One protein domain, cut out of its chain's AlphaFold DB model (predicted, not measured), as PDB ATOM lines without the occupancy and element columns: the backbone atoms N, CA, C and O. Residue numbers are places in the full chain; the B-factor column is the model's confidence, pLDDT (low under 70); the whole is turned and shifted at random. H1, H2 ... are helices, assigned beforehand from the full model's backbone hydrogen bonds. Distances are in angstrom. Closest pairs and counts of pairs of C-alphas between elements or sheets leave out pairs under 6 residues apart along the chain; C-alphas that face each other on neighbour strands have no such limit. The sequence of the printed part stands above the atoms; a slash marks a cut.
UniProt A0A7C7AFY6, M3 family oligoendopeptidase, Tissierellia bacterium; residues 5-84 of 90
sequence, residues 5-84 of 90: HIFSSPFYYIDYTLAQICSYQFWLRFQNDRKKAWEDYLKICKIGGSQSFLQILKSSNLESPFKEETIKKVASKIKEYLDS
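This is residues 5 to 84 of the 90 residues of the protein "M3 family oligoendopeptidase" of Tissierellia bacterium (UniProt A0A7C7AFY6). Long helix H2 makes the middle; H3 folds back from its end as an open V, H5 crosses H2 and short H4 folds back beside H3. Residues 6 to 12, of which 6 to 8 belong to H1, stick out. The printed part has 80 residues with five named helices, H1 to H5, all helix, only just compact, close to loose (radius of gyration of the C-alphas 13.8 A), spanning 39 by 30 by 20 A.

H2, residues 13 to 32, and H3, residues 34 to 50, form a hairpin, touching at a shallow tilt of 31 degrees; H2 touches with residues 26 to 30 alone, and the closest C-alphas, Phe 30 and Ala 37, are 5.2 A apart. H5, residues 68 to 83, touches H2 at a steep tilt of 61 degrees, closest C-alphas Gln 25 and Val 74, 6.6 A. H4, residues 53 to 59, only just touches H3, with 3 pairs of C-alphas within 8 A, closest Ile 44 and Ile 56, 6.5 A. H4 and H5 have every O i to N i+4 pair within hydrogen-bond range, H2 15 of 16, H3 11 of 13.

H2 runs 30.1 A from C-alpha 13 at (2.624, 33.898, 6.972); H5 runs 22.4 A to C-alpha 83 at (9.961, 15.735, 26.701). H1 is residues 5 to 8.

The printed part has no cut, no long link and no residue under pLDDT 70.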
ATOM      1  N   HIS A   5       6.235  33.633   0.334       90.44
ATOM      2  CA  HIS A   5       5.071  34.323   0.894       90.44
ATOM      3  C   HIS A   5       5.292  35.828   1.104       90.44
ATOM      4  O   HIS A   5       4.370  36.606   0.911       90.44
ATOM      5  N   ILE A   6       6.516  36.263   1.429       89.38
ATOM      6  CA  ILE A   6       6.821  37.693   1.618       89.38
ATOM      7  C   ILE A   6       6.625  38.481   0.316       89.38
ATOM      8  O   ILE A   6       6.196  39.629   0.351       89.38
ATOM      9  N   PHE A   7       6.930  37.862  -0.824       91.31
ATOM     10  CA  PHE A   7       6.920  38.520  -2.128       91.31
ATOM     11  C   PHE A   7       5.606  38.312  -2.880       91.31
ATOM     12  O   PHE A   7       5.180  39.199  -3.612       91.31
ATOM     13  N   SER A   8       4.964  37.153  -2.715       93.19
ATOM     14  CA  SER A   8       3.735  36.811  -3.437       93.19
ATOM     15  C   SER A   8       2.460  37.170  -2.679       93.19
ATOM     16  O   SER A   8       1.425  37.402  -3.300       93.19
ATOM     17  N   SER A   9       2.489  37.138  -1.343       92.69
ATOM     18  CA  SER A   9       1.282  37.198  -0.508       92.69
ATOM     19  C   SER A   9       1.590  37.818   0.860       92.69
ATOM     20  O   SER A   9       1.694  37.098   1.859       92.69
ATOM     21  N   PRO A  10       1.762  39.152   0.925       92.00
ATOM     22  CA  PRO A  10       2.062  39.854   2.169       92.00
ATOM     23  C   PRO A  10       1.096  39.471   3.299       92.00
ATOM     24  O   PRO A  10      -0.087  39.241   3.064       92.00
ATOM     25  N   PHE A  11       1.613  39.414   4.527       94.38
ATOM     26  CA  PHE A  11       0.899  39.057   5.765       94.38
ATOM     27  C   PHE A  11       0.393  37.612   5.902       94.38
ATOM     28  O   PHE A  11       0.191  37.190   7.034       94.38
ATOM     29  N   TYR A  12       0.314  36.814   4.834       95.50
ATOM     30  CA  TYR A  12      -0.210  35.436   4.884       95.50
ATOM     31  C   TYR A  12       0.564  34.479   5.813       95.50
ATOM     32  O   TYR A  12       0.076  33.431   6.224       95.50
ATOM     33  N   TYR A  13       1.812  34.803   6.160       95.69
ATOM     34  CA  TYR A  13       2.624  33.898   6.972       95.69
ATOM     35  C   TYR A  13       2.103  33.737   8.411       95.69
ATOM     36  O   TYR A  13       2.357  32.710   9.044       95.69
ATOM     37  N   ILE A  14       1.365  34.725   8.935       96.69
ATOM     38  CA  ILE A  14       0.815  34.653  10.295       96.69
ATOM     39  C   ILE A  14      -0.227  33.536  10.421       96.69
ATOM     40  O   ILE A  14      -0.291  32.875  11.462       96.69
ATOM     41  N   ASP A  15      -0.973  33.267   9.348       97.19
ATOM     42  CA  ASP A  15      -2.021  32.253   9.276       97.19
ATOM     43  C   ASP A  15      -1.498  30.867   9.665       97.19
ATOM     44  O   ASP A  15      -2.174  30.145  10.397       97.19
ATOM     45  N   TYR A  16      -0.262  30.522   9.279       97.38
ATOM     46  CA  TYR A  16       0.361  29.253   9.664       97.38
ATOM     47  C   TYR A  16       0.495  29.115  11.181       97.38
ATOM     48  O   TYR A  16       0.212  28.056  11.731       97.38
ATOM     49  N   THR A  17       0.891  30.180  11.880       97.25
ATOM     50  CA  THR A  17       1.079  30.131  13.339       97.25
ATOM     51  C   THR A  17      -0.252  30.036  14.085       97.25
ATOM     52  O   THR A  17      -0.376  29.259  15.033       97.25
ATOM     53  N   LEU A  18      -1.282  30.745  13.609       98.06
ATOM     54  CA  LEU A  18      -2.637  30.667  14.158       98.06
ATOM     55  C   LEU A  18      -3.248  29.279  13.920       98.06
ATOM     56  O   LEU A  18      -3.816  28.675  14.837       98.06
ATOM     57  N   ALA A  19      -3.089  28.745  12.706       97.88
ATOM     58  CA  ALA A  19      -3.548  27.414  12.340       97.88
ATOM     59  C   ALA A  19      -2.794  26.310  13.097       97.88
ATOM     60  O   ALA A  19      -3.415  25.316  13.467       97.88
ATOM     61  N   GLN A  20      -1.505  26.491  13.407       98.44
ATOM     62  CA  GLN A  20      -0.714  25.518  14.166       98.44
ATOM     63  C   GLN A  20      -1.227  25.342  15.602       98.44
ATOM     64  O   GLN A  20      -1.312  24.226  16.111       98.44
ATOM     65  N   ILE A  21      -1.633  26.426  16.266       98.44
ATOM     66  CA  ILE A  21      -2.265  26.320  17.591       98.44
ATOM     67  C   ILE A  21      -3.595  25.558  17.499       98.44
ATOM     68  O   ILE A  21      -3.919  24.767  18.385       98.44
ATOM     69  N   CYS A  22      -4.356  25.739  16.417       98.25
ATOM     70  CA  CYS A  22      -5.593  24.990  16.181       98.25
ATOM     71  C   CYS A  22      -5.323  23.504  15.873       98.25
ATOM     72  O   CYS A  22      -6.034  22.631  16.373       98.25
ATOM     73  N   SER A  23      -4.287  23.197  15.087       98.25
ATOM     74  CA  SER A  23      -3.920  21.823  14.732       98.25
ATOM     75  C   SER A  23      -3.425  21.038  15.948       98.25
ATOM     76  O   SER A  23      -3.847  19.900  16.147       98.25
ATOM     77  N   TYR A  24      -2.633  21.656  16.828       98.56
ATOM     78  CA  TYR A  24      -2.208  21.028  18.079       98.56
ATOM     79  C   TYR A  24      -3.368  20.761  19.038       98.56
ATOM     80  O   TYR A  24      -3.387  19.715  19.682       98.56
ATOM     81  N   GLN A  25      -4.369  21.642  19.106       98.44
ATOM     82  CA  GLN A  25      -5.591  21.348  19.858       98.44
ATOM     83  C   GLN A  25      -6.300  20.102  19.316       98.44
ATOM     84  O   GLN A  25      -6.722  19.255  20.102       98.44
ATOM     85  N   PHE A  26      -6.396  19.945  17.992       98.12
ATOM     86  CA  PHE A  26      -6.926  18.713  17.406       98.12
ATOM     87  C   PHE A  26      -6.070  17.501  17.732       98.12
ATOM     88  O   PHE A  26      -6.627  16.484  18.129       98.12
ATOM     89  N   TRP A  27      -4.747  17.606  17.611       98.44
ATOM     90  CA  TRP A  27      -3.836  16.517  17.954       98.44
ATOM     91  C   TRP A  27      -4.044  16.062  19.404       98.44
ATOM     92  O   TRP A  27      -4.307  14.884  19.629       98.44
ATOM     93  N   LEU A  28      -4.062  16.995  20.366       98.00
ATOM     94  CA  LEU A  28      -4.325  16.709  21.784       98.00
ATOM     95  C   LEU A  28      -5.679  16.020  21.989       98.00
ATOM     96  O   LEU A  28      -5.792  15.040  22.721       98.00
ATOM     97  N   ARG A  29      -6.726  16.515  21.325       97.56
ATOM     98  CA  ARG A  29      -8.070  15.932  21.410       97.56
ATOM     99  C   ARG A  29      -8.141  14.547  20.781       97.56
ATOM    100  O   ARG A  29      -8.861  13.700  21.293       97.56
ATOM    101  N   PHE A  30      -7.395  14.315  19.710       97.94
ATOM    102  CA  PHE A  30      -7.344  13.043  19.002       97.94
ATOM    103  C   PHE A  30      -6.649  11.951  19.820       97.94
ATOM    104  O   PHE A  30      -7.056  10.796  19.725       97.94
ATOM    105  N   GLN A  31      -5.661  12.311  20.655       96.56
ATOM    106  CA  GLN A  31      -5.069  11.387  21.633       96.56
ATOM    107  C   GLN A  31      -6.079  10.952  22.711       96.56
ATOM    108  O   GLN A  31      -5.999   9.833  23.205       96.56
ATOM    109  N   ASN A  32      -7.047  11.813  23.053       96.19
ATOM    110  CA  ASN A  32      -8.051  11.540  24.090       96.19
ATOM    111  C   ASN A  32      -9.298  10.815  23.552       96.19
ATOM    112  O   ASN A  32      -9.732   9.817  24.116       96.19
ATOM    113  N   ASP A  33      -9.900  11.329  22.476       98.00
ATOM    114  CA  ASP A  33     -11.072  10.752  21.812       98.00
ATOM    115  C   ASP A  33     -10.962  10.971  20.301       98.00
ATOM    116  O   ASP A  33     -11.343  12.006  19.738       98.00
ATOM    117  N   ARG A  34     -10.431   9.945  19.637       98.00
ATOM    118  CA  ARG A  34     -10.172   9.942  18.200       98.00
ATOM    119  C   ARG A  34     -11.433  10.161  17.368       98.00
ATOM    120  O   ARG A  34     -11.391  10.897  16.382       98.00
ATOM    121  N   LYS A  35     -12.542   9.514  17.738       98.25
ATOM    122  CA  LYS A  35     -13.783   9.549  16.953       98.25
ATOM    123  C   LYS A  35     -14.391  10.945  17.007       98.25
ATOM    124  O   LYS A  35     -14.655  11.534  15.962       98.25
ATOM    125  N   LYS A  36     -14.519  11.505  18.211       97.56
ATOM    126  CA  LYS A  36     -15.072  12.847  18.403       97.56
ATOM    127  C   LYS A  36     -14.193  13.930  17.779       97.56
ATOM    128  O   LYS A  36     -14.709  14.859  17.163       97.56
ATOM    129  N   ALA A  37     -12.868  13.818  17.906       97.94
ATOM    130  CA  ALA A  37     -11.942  14.752  17.265       97.94
ATOM    131  C   ALA A  37     -12.074  14.724  15.733       97.94
ATOM    132  O   ALA A  37     -12.081  15.776  15.096       97.94
ATOM    133  N   TRP A  38     -12.231  13.536  15.144       98.00
ATOM    134  CA  TRP A  38     -12.440  13.389  13.706       98.00
ATOM    135  C   TRP A  38     -13.783  13.961  13.234       98.00
ATOM    136  O   TRP A  38     -13.833  14.652  12.217       98.00
ATOM    137  N   GLU A  39     -14.865  13.723  13.977       97.62
ATOM    138  CA  GLU A  39     -16.189  14.278  13.668       97.62
ATOM    139  C   GLU A  39     -16.177  15.816  13.668       97.62
ATOM    140  O   GLU A  39     -16.697  16.435  12.734       97.62
ATOM    141  N   ASP A  40     -15.518  16.437  14.651       97.19
ATOM    142  CA  ASP A  40     -15.376  17.895  14.713       97.19
ATOM    143  C   ASP A  40     -14.463  18.449  13.609       97.19
ATOM    144  O   ASP A  40     -14.745  19.515  13.060       97.19
ATOM    145  N   TYR A  41     -13.411  17.724  13.218       97.69
ATOM    146  CA  TYR A  41     -12.596  18.092  12.059       97.69
ATOM    147  C   TYR A  41     -13.416  18.057  10.759       97.69
ATOM    148  O   TYR A  41     -13.434  19.029  10.003       97.69
ATOM    149  N   LEU A  42     -14.174  16.980  10.524       97.62
ATOM    150  CA  LEU A  42     -15.050  16.871   9.352       97.62
ATOM    151  C   LEU A  42     -16.115  17.970   9.320       97.62
ATOM    152  O   LEU A  42     -16.493  18.429   8.240       97.62
ATOM    153  N   LYS A  43     -16.603  18.410  10.484       96.44
ATOM    154  CA  LYS A  43     -17.526  19.542  10.582       96.44
ATOM    155  C   LYS A  43     -16.899  20.831  10.043       96.44
ATOM    156  O   LYS A  43     -17.566  21.521   9.277       96.44
ATOM    157  N   ILE A  44     -15.631  21.119  10.357       96.88
ATOM    158  CA  ILE A  44     -14.902  22.274   9.794       96.88
ATOM    159  C   ILE A  44     -14.867  22.193   8.269       96.88
ATOM    160  O   ILE A  44     -15.239  23.151   7.593       96.88
ATOM    161  N   CYS A  45     -14.472  21.040   7.724       97.31
ATOM    162  CA  CYS A  45     -14.389  20.843   6.277       97.31
ATOM    163  C   CYS A  45     -15.738  21.069   5.580       97.31
ATOM    164  O   CYS A  45     -15.778  21.638   4.494       97.31
ATOM    165  N   LYS A  46     -16.845  20.659   6.215       97.62
ATOM    166  CA  LYS A  46     -18.207  20.866   5.696       97.62
ATOM    167  C   LYS A  46     -18.678  22.319   5.784       97.62
ATOM    168  O   LYS A  46     -19.443  22.744   4.927       97.62
ATOM    169  N   ILE A  47     -18.251  23.072   6.803       96.75
ATOM    170  CA  ILE A  47     -18.558  24.508   6.925       96.75
ATOM    171  C   ILE A  47     -17.865  25.297   5.803       96.75
ATOM    172  O   ILE A  47     -18.467  26.206   5.225       96.75
ATOM    173  N   GLY A  48     -16.615  24.954   5.476       95.56
ATOM    174  CA  GLY A  48     -15.837  25.659   4.458       95.56
ATOM    175  C   GLY A  48     -15.707  27.157   4.768       95.56
ATOM    176  O   GLY A  48     -15.525  27.548   5.917       95.56
ATOM    177  N   GLY A  49     -15.833  28.002   3.742       96.38
ATOM    178  CA  GLY A  49     -15.762  29.465   3.870       96.38
ATOM    179  C   GLY A  49     -17.073  30.155   4.267       96.38
ATOM    180  O   GLY A  49     -17.157  31.375   4.181       96.38
ATOM    181  N   SER A  50     -18.112  29.407   4.661       97.38
ATOM    182  CA  SER A  50     -19.429  29.983   4.992       97.38
ATOM    183  C   SER A  50     -19.477  30.710   6.344       97.38
ATOM    184  O   SER A  50     -20.457  31.389   6.646       97.38
ATOM    185  N   GLN A  51     -18.431  30.573   7.162       97.50
ATOM    186  CA  GLN A  51     -18.303  31.190   8.480       97.50
ATOM    187  C   GLN A  51     -16.939  31.864   8.634       97.50
ATOM    188  O   GLN A  51     -15.952  31.452   8.028       97.50
ATOM    189  N   SER A  52     -16.872  32.887   9.488       97.81
ATOM    190  CA  SER A  52     -15.601  33.511   9.854       97.81
ATOM    191  C   SER A  52     -14.728  32.564  10.681       97.81
ATOM    192  O   SER A  52     -15.219  31.630  11.319       97.81
ATOM    193  N   PHE A  53     -13.425  32.841  10.740       97.31
ATOM    194  CA  PHE A  53     -12.466  32.036  11.501       97.31
ATOM    195  C   PHE A  53     -12.922  31.756  12.945       97.31
ATOM    196  O   PHE A  53     -12.993  30.605  13.366       97.31
ATOM    197  N   LEU A  54     -13.320  32.790  13.694       97.25
ATOM    198  CA  LEU A  54     -13.758  32.632  15.085       97.25
ATOM    199  C   LEU A  54     -15.058  31.825  15.219       97.25
ATOM    200  O   LEU A  54     -15.234  31.102  16.201       97.25
ATOM    201  N   GLN A  55     -15.958  31.921  14.237       97.50
ATOM    202  CA  GLN A  55     -17.181  31.117  14.197       97.50
ATOM    203  C   GLN A  55     -16.866  29.638  13.945       97.50
ATOM    204  O   GLN A  55     -17.437  28.778  14.619       97.50
ATOM    205  N   ILE A  56     -15.910  29.338  13.058       97.50
ATOM    206  CA  ILE A  56     -15.438  27.970  12.801       97.50
ATOM    207  C   ILE A  56     -14.839  27.357  14.071       97.50
ATOM    208  O   ILE A  56     -15.205  26.237  14.435       97.50
ATOM    209  N   LEU A  57     -13.973  28.092  14.785       96.38
ATOM    210  CA  LEU A  57     -13.379  27.616  16.042       96.38
ATOM    211  C   LEU A  57     -14.450  27.282  17.086       96.38
ATOM    212  O   LEU A  57     -14.459  26.182  17.643       96.38
ATOM    213  N   LYS A  58     -15.404  28.202  17.287       94.56
ATOM    214  CA  LYS A  58     -16.527  28.016  18.216       94.56
ATOM    215  C   LYS A  58     -17.377  26.800  17.843       94.56
ATOM    216  O   LYS A  58     -17.761  26.032  18.719       94.56
ATOM    217  N   SER A  59     -17.649  26.607  16.554       91.94
ATOM    218  CA  SER A  59     -18.453  25.488  16.052       91.94
ATOM    219  C   SER A  59     -17.762  24.128  16.179       91.94
ATOM    220  O   SER A  59     -18.451  23.110  16.106       91.94
ATOM    221  N   SER A  60     -16.442  24.101  16.372       92.06
ATOM    222  CA  SER A  60     -15.613  22.887  16.274       92.06
ATOM    223  C   SER A  60     -14.877  22.559  17.572       92.06
ATOM    224  O   SER A  60     -13.932  21.771  17.574       92.06
ATOM    225  N   ASN A  61     -15.323  23.155  18.682       94.62
ATOM    226  CA  ASN A  61     -14.780  22.950  20.025       94.62
ATOM    227  C   ASN A  61     -13.274  23.263  20.115       94.62
ATOM    228  O   ASN A  61     -12.508  22.509  20.717       94.62
ATOM    229  N   LEU A  62     -12.849  24.359  19.479       97.12
ATOM    230  CA  LEU A  62     -11.489  24.885  19.572       97.12
ATOM    231  C   LEU A  62     -11.471  26.213  20.329       97.12
ATOM    232  O   LEU A  62     -12.342  27.071  20.164       97.12
ATOM    233  N   GLU A  63     -10.439  26.394  21.140       97.75
ATOM    234  CA  GLU A  63     -10.120  27.644  21.811       97.75
ATOM    235  C   GLU A  63      -9.400  28.585  20.834       97.75
ATOM    236  O   GLU A  63      -8.594  28.167  19.995       97.75
ATOM    237  N   SER A  64      -9.707  29.881  20.924       97.81
ATOM    238  CA  SER A  64      -9.131  30.884  20.027       97.81
ATOM    239  C   SER A  64      -7.624  31.040  20.253       97.81
ATOM    240  O   SER A  64      -7.223  31.219  21.405       97.81
ATOM    241  N   PRO A  65      -6.789  31.061  19.196       97.50
ATOM    242  CA  PRO A  65      -5.356  31.325  19.327       97.50
ATOM    243  C   PRO A  65      -5.036  32.797  19.626       97.50
ATOM    244  O   PRO A  65      -3.881  33.118  19.866       97.50
ATOM    245  N   PHE A  66      -6.029  33.696  19.642       97.69
ATOM    246  CA  PHE A  66      -5.841  35.088  20.082       97.69
ATOM    247  C   PHE A  66      -5.879  35.252  21.603       97.69
ATOM    248  O   PHE A  66      -5.649  36.342  22.120       97.69
ATOM    249  N   LYS A  67      -6.199  34.176  22.320       97.25
ATOM    250  CA  LYS A  67      -6.200  34.120  23.775       97.25
ATOM    251  C   LYS A  67      -4.851  33.609  24.263       97.25
ATOM    252  O   LYS A  67      -4.428  32.515  23.882       97.25
ATOM    253  N   GLU A  68      -4.181  34.393  25.102       95.50
ATOM    254  CA  GLU A  68      -2.845  34.072  25.615       95.50
ATOM    255  C   GLU A  68      -2.837  32.734  26.372       95.50
ATOM    256  O   GLU A  68      -1.916  31.925  26.227       95.50
ATOM    257  N   GLU A  69      -3.902  32.459  27.126       97.69
ATOM    258  CA  GLU A  69      -4.079  31.215  27.865       97.69
ATOM    259  C   GLU A  69      -4.142  29.986  26.947       97.69
ATOM    260  O   GLU A  69      -3.571  28.948  27.291       97.69
ATOM    261  N   THR A  70      -4.745  30.109  25.757       97.88
ATOM    262  CA  THR A  70      -4.804  29.022  24.767       97.88
ATOM    263  C   THR A  70      -3.401  28.655  24.303       97.88
ATOM    264  O   THR A  70      -3.037  27.480  24.293       97.88
ATOM    265  N   ILE A  71      -2.589  29.659  23.949       97.44
ATOM    266  CA  ILE A  71      -1.224  29.443  23.454       97.44
ATOM    267  C   ILE A  71      -0.384  28.756  24.530       97.44
ATOM    268  O   ILE A  71       0.229  27.722  24.260       97.44
ATOM    269  N   LYS A  72      -0.398  29.283  25.763       98.06
ATOM    270  CA  LYS A  72       0.366  28.722  26.889       98.06
ATOM    271  C   LYS A  72      -0.018  27.272  27.167       98.06
ATOM    272  O   LYS A  72       0.860  26.416  27.283       98.06
ATOM    273  N   LYS A  73      -1.320  26.984  27.241       98.19
ATOM    274  CA  LYS A  73      -1.852  25.642  27.503       98.19
ATOM    275  C   LYS A  73      -1.439  24.648  26.420       98.19
ATOM    276  O   LYS A  73      -0.946  23.569  26.742       98.19
ATOM    277  N   VAL A  74      -1.618  25.009  25.149       98.25
ATOM    278  CA  VAL A  74      -1.290  24.137  24.013       98.25
ATOM    279  C   VAL A  74       0.214  23.893  23.940       98.25
ATOM    280  O   VAL A  74       0.635  22.739  23.910       98.25
ATOM    281  N   ALA A  75       1.029  24.949  23.983       98.12
ATOM    282  CA  ALA A  75       2.484  24.831  23.910       98.12
ATOM    283  C   ALA A  75       3.056  23.977  25.052       98.12
ATOM    284  O   ALA A  75       3.907  23.128  24.805       98.12
ATOM    285  N   SER A  76       2.543  24.146  26.277       98.44
ATOM    286  CA  SER A  76       2.974  23.343  27.430       98.44
ATOM    287  C   SER A  76       2.684  21.858  27.218       98.44
ATOM    288  O   SER A  76       3.563  21.033  27.424       98.44
ATOM    289  N   LYS A  77       1.492  21.508  26.718       98.38
ATOM    290  CA  LYS A  77       1.120  20.109  26.452       98.38
ATOM    291  C   LYS A  77       1.933  19.468  25.328       98.38
ATOM    292  O   LYS A  77       2.270  18.292  25.417       98.38
ATOM    293  N   ILE A  78       2.263  20.228  24.284       98.38
ATOM    294  CA  ILE A  78       3.157  19.740  23.226       98.38
ATOM    295  C   ILE A  78       4.572  19.541  23.768       98.38
ATOM    296  O   ILE A  78       5.185  18.519  23.477       98.38
ATOM    297  N   LYS A  79       5.072  20.470  24.590       98.38
ATOM    298  CA  LYS A  79       6.376  20.318  25.239       98.38
ATOM    299  C   LYS A  79       6.414  19.074  26.130       98.38
ATOM    300  O   LYS A  79       7.339  18.291  25.993       98.38
ATOM    301  N   GLU A  80       5.398  18.859  26.966       98.38
ATOM    302  CA  GLU A  80       5.280  17.653  27.802       98.38
ATOM    303  C   GLU A  80       5.352  16.365  26.964       98.38
ATOM    304  O   GLU A  80       6.019  15.411  27.355       98.38
ATOM    305  N   TYR A  81       4.693  16.336  25.801       97.88
ATOM    306  CA  TYR A  81       4.771  15.193  24.892       97.88
ATOM    307  C   TYR A  81       6.177  15.005  24.315       97.88
ATOM    308  O   TYR A  81       6.687  13.889  24.316       97.88
ATOM    309  N   LEU A  82       6.814  16.078  23.844       98.00
ATOM    310  CA  LEU A  82       8.170  16.006  23.294       98.00
ATOM    311  C   LEU A  82       9.186  15.564  24.354       98.00
ATOM    312  O   LEU A  82       9.982  14.677  24.082       98.00
ATOM    313  N   ASP A  83       9.097  16.105  25.572       98.06
ATOM    314  CA  ASP A  83       9.961  15.735  26.701       98.06
ATOM    315  C   ASP A  83       9.797  14.256  27.117       98.06
ATOM    316  O   ASP A  83      10.659  13.704  27.798       98.06
ATOM    317  N   SER A  84       8.687  13.603  26.742       97.25
ATOM    318  CA  SER A  84       8.446  12.183  27.036       97.25
ATOM    319  C   SER A  84       9.159  11.216  26.082       97.25
ATOM    320  O   SER A  84       9.151  10.007  26.317       97.25
TER     321      SER A  84